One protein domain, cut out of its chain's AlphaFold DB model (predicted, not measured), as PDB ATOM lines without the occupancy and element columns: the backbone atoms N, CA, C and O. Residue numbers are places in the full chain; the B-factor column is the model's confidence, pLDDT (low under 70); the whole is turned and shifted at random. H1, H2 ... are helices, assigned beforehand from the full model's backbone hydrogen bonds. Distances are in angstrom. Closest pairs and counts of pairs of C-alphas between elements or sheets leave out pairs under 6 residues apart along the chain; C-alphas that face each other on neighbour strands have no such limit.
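AT A GLANCE: This is residues 242 to 299 of the 422 residues of an uncharacterized protein of Colletotrichum salicis (UniProt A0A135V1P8). One helix, H3, forms an arm at one end of a rod, and its residues 290 to 299 stick out free; at the other end a loop-rich head holds the short helices H1 and H2 and the long stretch 254 to 266. The printed part has 58 residues with three named helices, in the order H1, H2, H3, and no named strand; the class is all helix. It is only just extended, close to loose, with a radius of gyration of the C-alphas of 15.6 A and spans of 48 by 21 by 16 A.

HOW THE PARTS SIT: H3, residues 283 to 299, is apart from H2, residues 267 to 273, and from H1, residues 249 to 253. H1 and H2 only just touch, with 3 pairs of C-alphas within 8 A; the closest C-alphas, of Cys 251 and Val 268, are 7.3 A apart. Residues 242 to 243 pair briefly with residues 259 to 260, antiparallel. In H1, H2 and H3 every O i to N i+4 pair is within hydrogen-bond range.

IN THESE COORDINATES: H3 measures 24.4 A, from C-alpha 283 at (117.939, 118.718, 103.390) to C-alpha 299 at (103.517, 99.124, 104.540). H2 measures 9.3 A. H1 measures 6.1 A and begins at C-alpha 249 at (103.945, 137.175, 109.424).

THE WHOLE: The C-alphas farthest apart, of Thr 242 and Lys 299, are 48.6 A apart. The printed part has no cut. The link from H1 to H2 is long. Residues 272 to 284 and 286 have pLDDT under 70.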
ATOM      1  N   THR A 242     107.986 145.722  95.237       77.31
ATOM      2  CA  THR A 242     107.394 146.789  96.036       77.31
ATOM      3  C   THR A 242     107.374 146.362  97.498       77.31
ATOM      4  O   THR A 242     107.236 145.175  97.828       77.31
ATOM      5  N   GLN A 243     107.563 147.328  98.393       80.75
ATOM      6  CA  GLN A 243     107.407 147.098  99.823       80.75
ATOM      7  C   GLN A 243     105.938 146.726 100.076       80.75
ATOM      8  O   GLN A 243     105.027 147.452  99.688       80.75
ATOM      9  N   GLN A 244     105.694 145.549 100.647       77.25
ATOM     10  CA  GLN A 244     104.340 145.085 100.937       77.25
ATOM     11  C   GLN A 244     103.865 145.656 102.260       77.25
ATOM     12  O   GLN A 244     104.531 145.499 103.289       77.25
ATOM     13  N   ASN A 245     102.655 146.198 102.226       75.19
ATOM     14  CA  ASN A 245     101.846 146.447 103.402       75.19
ATOM     15  C   ASN A 245     100.481 145.764 103.175       75.19
ATOM     16  O   ASN A 245      99.835 146.084 102.178       75.19
ATOM     17  N   PRO A 246     100.064 144.787 104.004       82.12
ATOM     18  CA  PRO A 246     100.708 144.311 105.230       82.12
ATOM     19  C   PRO A 246     101.947 143.427 104.985       82.12
ATOM     20  O   PRO A 246     102.030 142.659 104.023       82.12
ATOM     21  N   LYS A 247     102.927 143.508 105.895       87.31
ATOM     22  CA  LYS A 247     104.094 142.607 105.907       87.31
ATOM     23  C   LYS A 247     103.636 141.166 106.174       87.31
ATOM     24  O   LYS A 247     102.738 140.929 106.974       87.31
ATOM     25  N   CYS A 248     104.295 140.174 105.568       86.31
ATOM     26  CA  CYS A 248     104.006 138.773 105.898       86.31
ATOM     27  C   CYS A 248     104.414 138.444 107.350       86.31
ATOM     28  O   CYS A 248     105.382 139.013 107.861       86.31
ATOM     29  N   GLY A 249     103.745 137.477 107.995       83.44
ATOM     30  CA  GLY A 249     103.945 137.175 109.424       83.44
ATOM     31  C   GLY A 249     105.398 136.886 109.834       83.44
ATOM     32  O   GLY A 249     105.826 137.285 110.911       83.44
ATOM     33  N   LYS A 250     106.208 136.285 108.949       83.25
ATOM     34  CA  LYS A 250     107.647 136.069 109.203       83.25
ATOM     35  C   LYS A 250     108.454 137.365 109.207       83.25
ATOM     36  O   LYS A 250     109.352 137.526 110.026       83.25
ATOM     37  N   CYS A 251     108.153 138.276 108.285       84.94
ATOM     38  CA  CYS A 251     108.799 139.584 108.244       84.94
ATOM     39  C   CYS A 251     108.360 140.457 109.421       84.94
ATOM     40  O   CYS A 251     109.188 141.192 109.940       84.94
ATOM     41  N   VAL A 252     107.107 140.335 109.874       87.75
ATOM     42  CA  VAL A 252     106.631 141.001 111.098       87.75
ATOM     43  C   VAL A 252     107.401 140.489 112.315       87.75
ATOM     44  O   VAL A 252     108.037 141.282 112.999       87.75
ATOM     45  N   ALA A 253     107.432 139.170 112.532       87.00
ATOM     46  CA  ALA A 253     108.106 138.569 113.686       87.00
ATOM     47  C   ALA A 253     109.620 138.842 113.719       87.00
ATOM     48  O   ALA A 253     110.201 138.994 114.787       87.00
ATOM     49  N   GLY A 254     110.266 138.901 112.551       83.19
ATOM     50  CA  GLY A 254     111.700 139.175 112.440       83.19
ATOM     51  C   GLY A 254     112.071 140.653 112.304       83.19
ATOM     52  O   GLY A 254     113.253 140.949 112.151       83.19
ATOM     53  N   GLY A 255     111.096 141.571 112.282       83.94
ATOM     54  CA  GLY A 255     111.348 142.994 112.029       83.94
ATOM     55  C   GLY A 255     111.957 143.284 110.650       83.94
ATOM     56  O   GLY A 255     112.614 144.305 110.464       83.94
ATOM     57  N   TYR A 256     111.767 142.394 109.673       83.62
ATOM     58  CA  TYR A 256     112.350 142.529 108.340       83.62
ATOM     59  C   TYR A 256     111.458 143.339 107.398       83.62
ATOM     60  O   TYR A 256     110.226 143.341 107.490       83.62
ATOM     61  N   GLU A 257     112.088 143.979 106.420       84.06
ATOM     62  CA  GLU A 257     111.389 144.607 105.308       84.06
ATOM     63  C   GLU A 257     110.785 143.537 104.384       84.06
ATOM     64  O   GLU A 257     111.474 142.634 103.908       84.06
ATOM     65  N   CYS A 258     109.473 143.593 104.155       83.88
ATOM     66  CA  CYS A 258     108.764 142.587 103.369       83.88
ATOM     67  C   CYS A 258     108.587 143.079 101.932       83.88
ATOM     68  O   CYS A 258     107.612 143.756 101.633       83.88
ATOM     69  N   VAL A 259     109.505 142.730 101.032       85.31
ATOM     70  CA  VAL A 259     109.457 143.169  99.626       85.31
ATOM     71  C   VAL A 259     108.915 142.050  98.731       85.31
ATOM     72  O   VAL A 259     109.353 140.903  98.837       85.31
ATOM     73  N   ARG A 260     107.954 142.338  97.847       82.75
ATOM     74  CA  ARG A 260     107.320 141.343  96.956       82.75
ATOM     75  C   ARG A 260     107.123 141.940  95.561       82.75
ATOM     76  O   ARG A 260     106.694 143.074  95.426       82.75
ATOM     77  N   ARG A 261     107.453 141.180  94.513       72.19
ATOM     78  CA  ARG A 261     107.322 141.630  93.110       72.19
ATOM     79  C   ARG A 261     105.929 141.431  92.523       72.19
ATOM     80  O   ARG A 261     105.448 142.261  91.770       72.19
ATOM     81  N   THR A 262     105.331 140.284  92.815       74.50
ATOM     82  CA  THR A 262     104.075 139.790  92.233       74.50
ATOM     83  C   THR A 262     103.383 138.882  93.253       74.50
ATOM     84  O   THR A 262     103.882 138.706  94.365       74.50
ATOM     85  N   THR A 263     102.264 138.249  92.909       74.81
ATOM     86  CA  THR A 263     101.620 137.175  93.686       74.81
ATOM     87  C   THR A 263     102.549 135.953  93.903       74.81
ATOM     88  O   THR A 263     102.381 134.896  93.317       74.81
ATOM     89  N   GLY A 264     103.556 136.072  94.779       75.06
ATOM     90  CA  GLY A 264     104.489 135.014  95.208       75.06
ATOM     91  C   GLY A 264     105.127 135.279  96.589       75.06
ATOM     92  O   GLY A 264     104.756 136.244  97.243       75.06
ATOM     93  N   PRO A 265     106.049 134.448  97.100       80.31
ATOM     94  CA  PRO A 265     106.690 134.691  98.398       80.31
ATOM     95  C   PRO A 265     107.489 136.008  98.405       80.31
ATOM     96  O   PRO A 265     108.085 136.378  97.394       80.31
ATOM     97  N   CYS A 266     107.517 136.721  99.538       83.50
ATOM     98  CA  CYS A 266     108.355 137.917  99.667       83.50
ATOM     99  C   CYS A 266     109.842 137.544  99.605       83.50
ATOM    100  O   CYS A 266     110.225 136.406  99.879       83.50
ATOM    101  N   SER A 267     110.697 138.495  99.266       79.12
ATOM    102  CA  SER A 267     112.101 138.233  98.975       79.12
ATOM    103  C   SER A 267     112.917 137.778 100.190       79.12
ATOM    104  O   SER A 267     113.793 136.922 100.060       79.12
ATOM    105  N   VAL A 268     112.577 138.254 101.393       79.12
ATOM    106  CA  VAL A 268     113.128 137.743 102.661       79.12
ATOM    107  C   VAL A 268     112.744 136.282 102.856       79.12
ATOM    108  O   VAL A 268     113.596 135.451 103.170       79.12
ATOM    109  N   CYS A 269     111.476 135.946 102.609       77.50
ATOM    110  CA  CYS A 269     111.021 134.564 102.657       77.50
ATOM    111  C   CYS A 269     111.660 133.721 101.558       77.50
ATOM    112  O   CYS A 269     111.983 132.580 101.852       77.50
ATOM    113  N   MET A 270     111.910 134.259 100.360       77.06
ATOM    114  CA  MET A 270     112.656 133.563  99.308       77.06
ATOM    115  C   MET A 270     114.082 133.250  99.762       77.06
ATOM    116  O   MET A 270     114.438 132.079  99.842       77.06
ATOM    117  N   ARG A 271     114.838 134.260 100.209       71.19
ATOM    118  CA  ARG A 271     116.215 134.092 100.714       71.19
ATOM    119  C   ARG A 271     116.312 133.116 101.876       71.19
ATOM    120  O   ARG A 271     117.258 132.334 101.962       71.19
ATOM    121  N   MET A 272     115.352 133.170 102.799       63.22
ATOM    122  CA  MET A 272     115.292 132.216 103.902       63.22
ATOM    123  C   MET A 272     114.808 130.843 103.441       63.22
ATOM    124  O   MET A 272     115.267 129.848 103.994       63.22
ATOM    125  N   SER A 273     113.945 130.760 102.425       57.41
ATOM    126  CA  SER A 273     113.478 129.507 101.816       57.41
ATOM    127  C   SER A 273     114.522 128.814 100.947       57.41
ATOM    128  O   SER A 273     114.525 127.588 100.875       57.41
ATOM    129  N   ASP A 274     115.521 129.540 100.455       50.12
ATOM    130  CA  ASP A 274     116.708 128.931  99.843       50.12
ATOM    131  C   ASP A 274     117.590 128.223 100.892       50.12
ATOM    132  O   ASP A 274     118.401 127.358 100.560       50.12
ATOM    133  N   LYS A 275     117.360 128.494 102.188       46.16
ATOM    134  CA  LYS A 275     117.769 127.640 103.322       46.16
ATOM    135  C   LYS A 275     116.610 126.884 103.989       46.16
ATOM    136  O   LYS A 275     116.836 126.116 104.920       46.16
ATOM    137  N   CYS A 276     115.381 127.057 103.517       34.91
ATOM    138  CA  CYS A 276     114.166 126.498 104.095       34.91
ATOM    139  C   CYS A 276     113.239 125.985 102.992       34.91
ATOM    140  O   CYS A 276     112.252 126.593 102.598       34.91
ATOM    141  N   SER A 277     113.574 124.802 102.513       36.91
ATOM    142  CA  SER A 277     112.829 123.579 102.777       36.91
ATOM    143  C   SER A 277     111.335 123.516 103.085       36.91
ATOM    144  O   SER A 277     110.930 122.480 103.591       36.91
ATOM    145  N   PHE A 278     110.503 124.521 102.845       36.72
ATOM    146  CA  PHE A 278     109.050 124.489 103.082       36.72
ATOM    147  C   PHE A 278     108.575 124.116 104.518       36.72
ATOM    148  O   PHE A 278     107.398 124.253 104.805       36.72
ATOM    149  N   MET A 279     109.450 123.715 105.457       35.50
ATOM    150  CA  MET A 279     109.106 123.298 106.833       35.50
ATOM    151  C   MET A 279     110.239 123.491 107.868       35.50
ATOM    152  O   MET A 279     110.185 122.929 108.952       35.50
ATOM    153  N   GLY A 280     111.313 124.226 107.560       38.59
ATOM    154  CA  GLY A 280     112.431 124.413 108.507       38.59
ATOM    155  C   GLY A 280     113.305 123.171 108.732       38.59
ATOM    156  O   GLY A 280     114.203 123.185 109.563       38.59
ATOM    157  N   LEU A 281     113.086 122.102 107.969       43.19
ATOM    158  CA  LEU A 281     113.861 120.871 108.077       43.19
ATOM    159  C   LEU A 281     115.078 120.923 107.152       43.19
ATOM    160  O   LEU A 281     114.962 121.271 105.974       43.19
ATOM    161  N   SER A 282     116.255 120.560 107.660       53.09
ATOM    162  CA  SER A 282     117.467 120.440 106.838       53.09
ATOM    163  C   SER A 282     117.239 119.488 105.646       53.09
ATOM    164  O   SER A 282     116.381 118.606 105.702       53.09
ATOM    165  N   LEU A 283     117.997 119.634 104.550       55.09
ATOM    166  CA  LEU A 283     117.939 118.718 103.390       55.09
ATOM    167  C   LEU A 283     118.038 117.243 103.816       55.09
ATOM    168  O   LEU A 283     117.277 116.405 103.342       55.09
ATOM    169  N   ARG A 284     118.911 116.958 104.790       64.94
ATOM    170  CA  ARG A 284     119.078 115.629 105.388       64.94
ATOM    171  C   ARG A 284     117.810 115.152 106.094       64.94
ATOM    172  O   ARG A 284     117.436 113.996 105.968       64.94
ATOM    173  N   GLN A 285     117.122 116.040 106.797       70.50
ATOM    174  CA  GLN A 285     115.895 115.703 107.512       70.50
ATOM    175  C   GLN A 285     114.680 115.586 106.587       70.50
ATOM    176  O   GLN A 285     113.782 114.798 106.862       70.50
ATOM    177  N   ARG A 286     114.669 116.283 105.444       68.81
ATOM    178  CA  ARG A 286     113.691 116.019 104.379       68.81
ATOM    179  C   ARG A 286     113.923 114.685 103.690       68.81
ATOM    180  O   ARG A 286     112.950 113.993 103.432       68.81
ATOM    181  N   GLU A 287     115.174 114.309 103.449       81.44
ATOM    182  CA  GLU A 287     115.517 112.987 102.917       81.44
ATOM    183  C   GLU A 287     115.088 111.875 103.890       81.44
ATOM    184  O   GLU A 287     114.468 110.898 103.481       81.44
ATOM    185  N   VAL A 288     115.322 112.062 105.194       83.62
ATOM    186  CA  VAL A 288     114.841 111.139 106.236       83.62
ATOM    187  C   VAL A 288     113.314 111.087 106.260       83.62
ATOM    188  O   VAL A 288     112.752 109.999 106.205       83.62
ATOM    189  N   ASN A 289     112.638 112.239 106.260       81.19
ATOM    190  CA  ASN A 289     111.176 112.286 106.292       81.19
ATOM    191  C   ASN A 289     110.537 111.691 105.031       81.19
ATOM    192  O   ASN A 289     109.486 111.050 105.109       81.19
ATOM    193  N   LYS A 290     111.177 111.879 103.874       87.50
ATOM    194  CA  LYS A 290     110.784 111.251 102.614       87.50
ATOM    195  C   LYS A 290     110.896 109.732 102.731       87.50
ATOM    196  O   LYS A 290     109.894 109.052 102.559       87.50
ATOM    197  N   ARG A 291     112.047 109.215 103.170       86.44
ATOM    198  CA  ARG A 291     112.244 107.770 103.388       86.44
ATOM    199  C   ARG A 291     111.248 107.183 104.382       86.44
ATOM    200  O   ARG A 291     110.748 106.088 104.156       86.44
ATOM    201  N   THR A 292     110.918 107.894 105.460       86.94
ATOM    202  CA  THR A 292     109.905 107.419 106.414       86.94
ATOM    203  C   THR A 292     108.497 107.407 105.826       86.94
ATOM    204  O   THR A 292     107.738 106.494 106.141       86.94
ATOM    205  N   ARG A 293     108.137 108.367 104.961       85.12
ATOM    206  CA  ARG A 293     106.840 108.346 104.262       85.12
ATOM    207  C   ARG A 293     106.778 107.229 103.233       85.12
ATOM    208  O   ARG A 293     105.793 106.506 103.217       85.12
ATOM    209  N   ASP A 294     107.834 107.049 102.448       86.88
ATOM    210  CA  ASP A 294     107.909 105.988 101.444       86.88
ATOM    211  C   ASP A 294     107.843 104.604 102.120       86.88
ATOM    212  O   ASP A 294     107.119 103.718 101.672       86.88
ATOM    213  N   ALA A 295     108.500 104.442 103.275       85.31
ATOM    214  CA  ALA A 295     108.415 103.225 104.081       85.31
ATOM    215  C   ALA A 295     107.029 103.005 104.716       85.31
ATOM    216  O   ALA A 295     106.602 101.860 104.866       85.31
ATOM    217  N   ALA A 296     106.322 104.069 105.103       81.94
ATOM    218  CA  ALA A 296     104.953 103.969 105.608       81.94
ATOM    219  C   ALA A 296     103.962 103.613 104.485       81.94
ATOM    220  O   ALA A 296     103.140 102.721 104.667       81.94
ATOM    221  N   ALA A 297     104.102 104.233 103.311       81.75
ATOM    222  CA  ALA A 297     103.288 103.951 102.130       81.75
ATOM    223  C   ALA A 297     103.502 102.521 101.596       81.75
ATOM    224  O   ALA A 297     102.555 101.847 101.195       81.75
ATOM    225  N   ALA A 298     104.736 102.010 101.652       78.62
ATOM    226  CA  ALA A 298     105.024 100.618 101.308       78.62
ATOM    227  C   ALA A 298     104.326  99.628 102.259       78.62
ATOM    228  O   ALA A 298     103.848  98.582 101.822       78.62
ATOM    229  N   LYS A 299     104.211  99.964 103.550       74.50
ATOM    230  CA  LYS A 299     103.517  99.124 104.540       74.50
ATOM    231  C   LYS A 299     102.000  99.144 104.378       74.50
ATOM    232  O   LYS A 299     101.372  98.110 104.575       74.50
TER     233      LYS A 299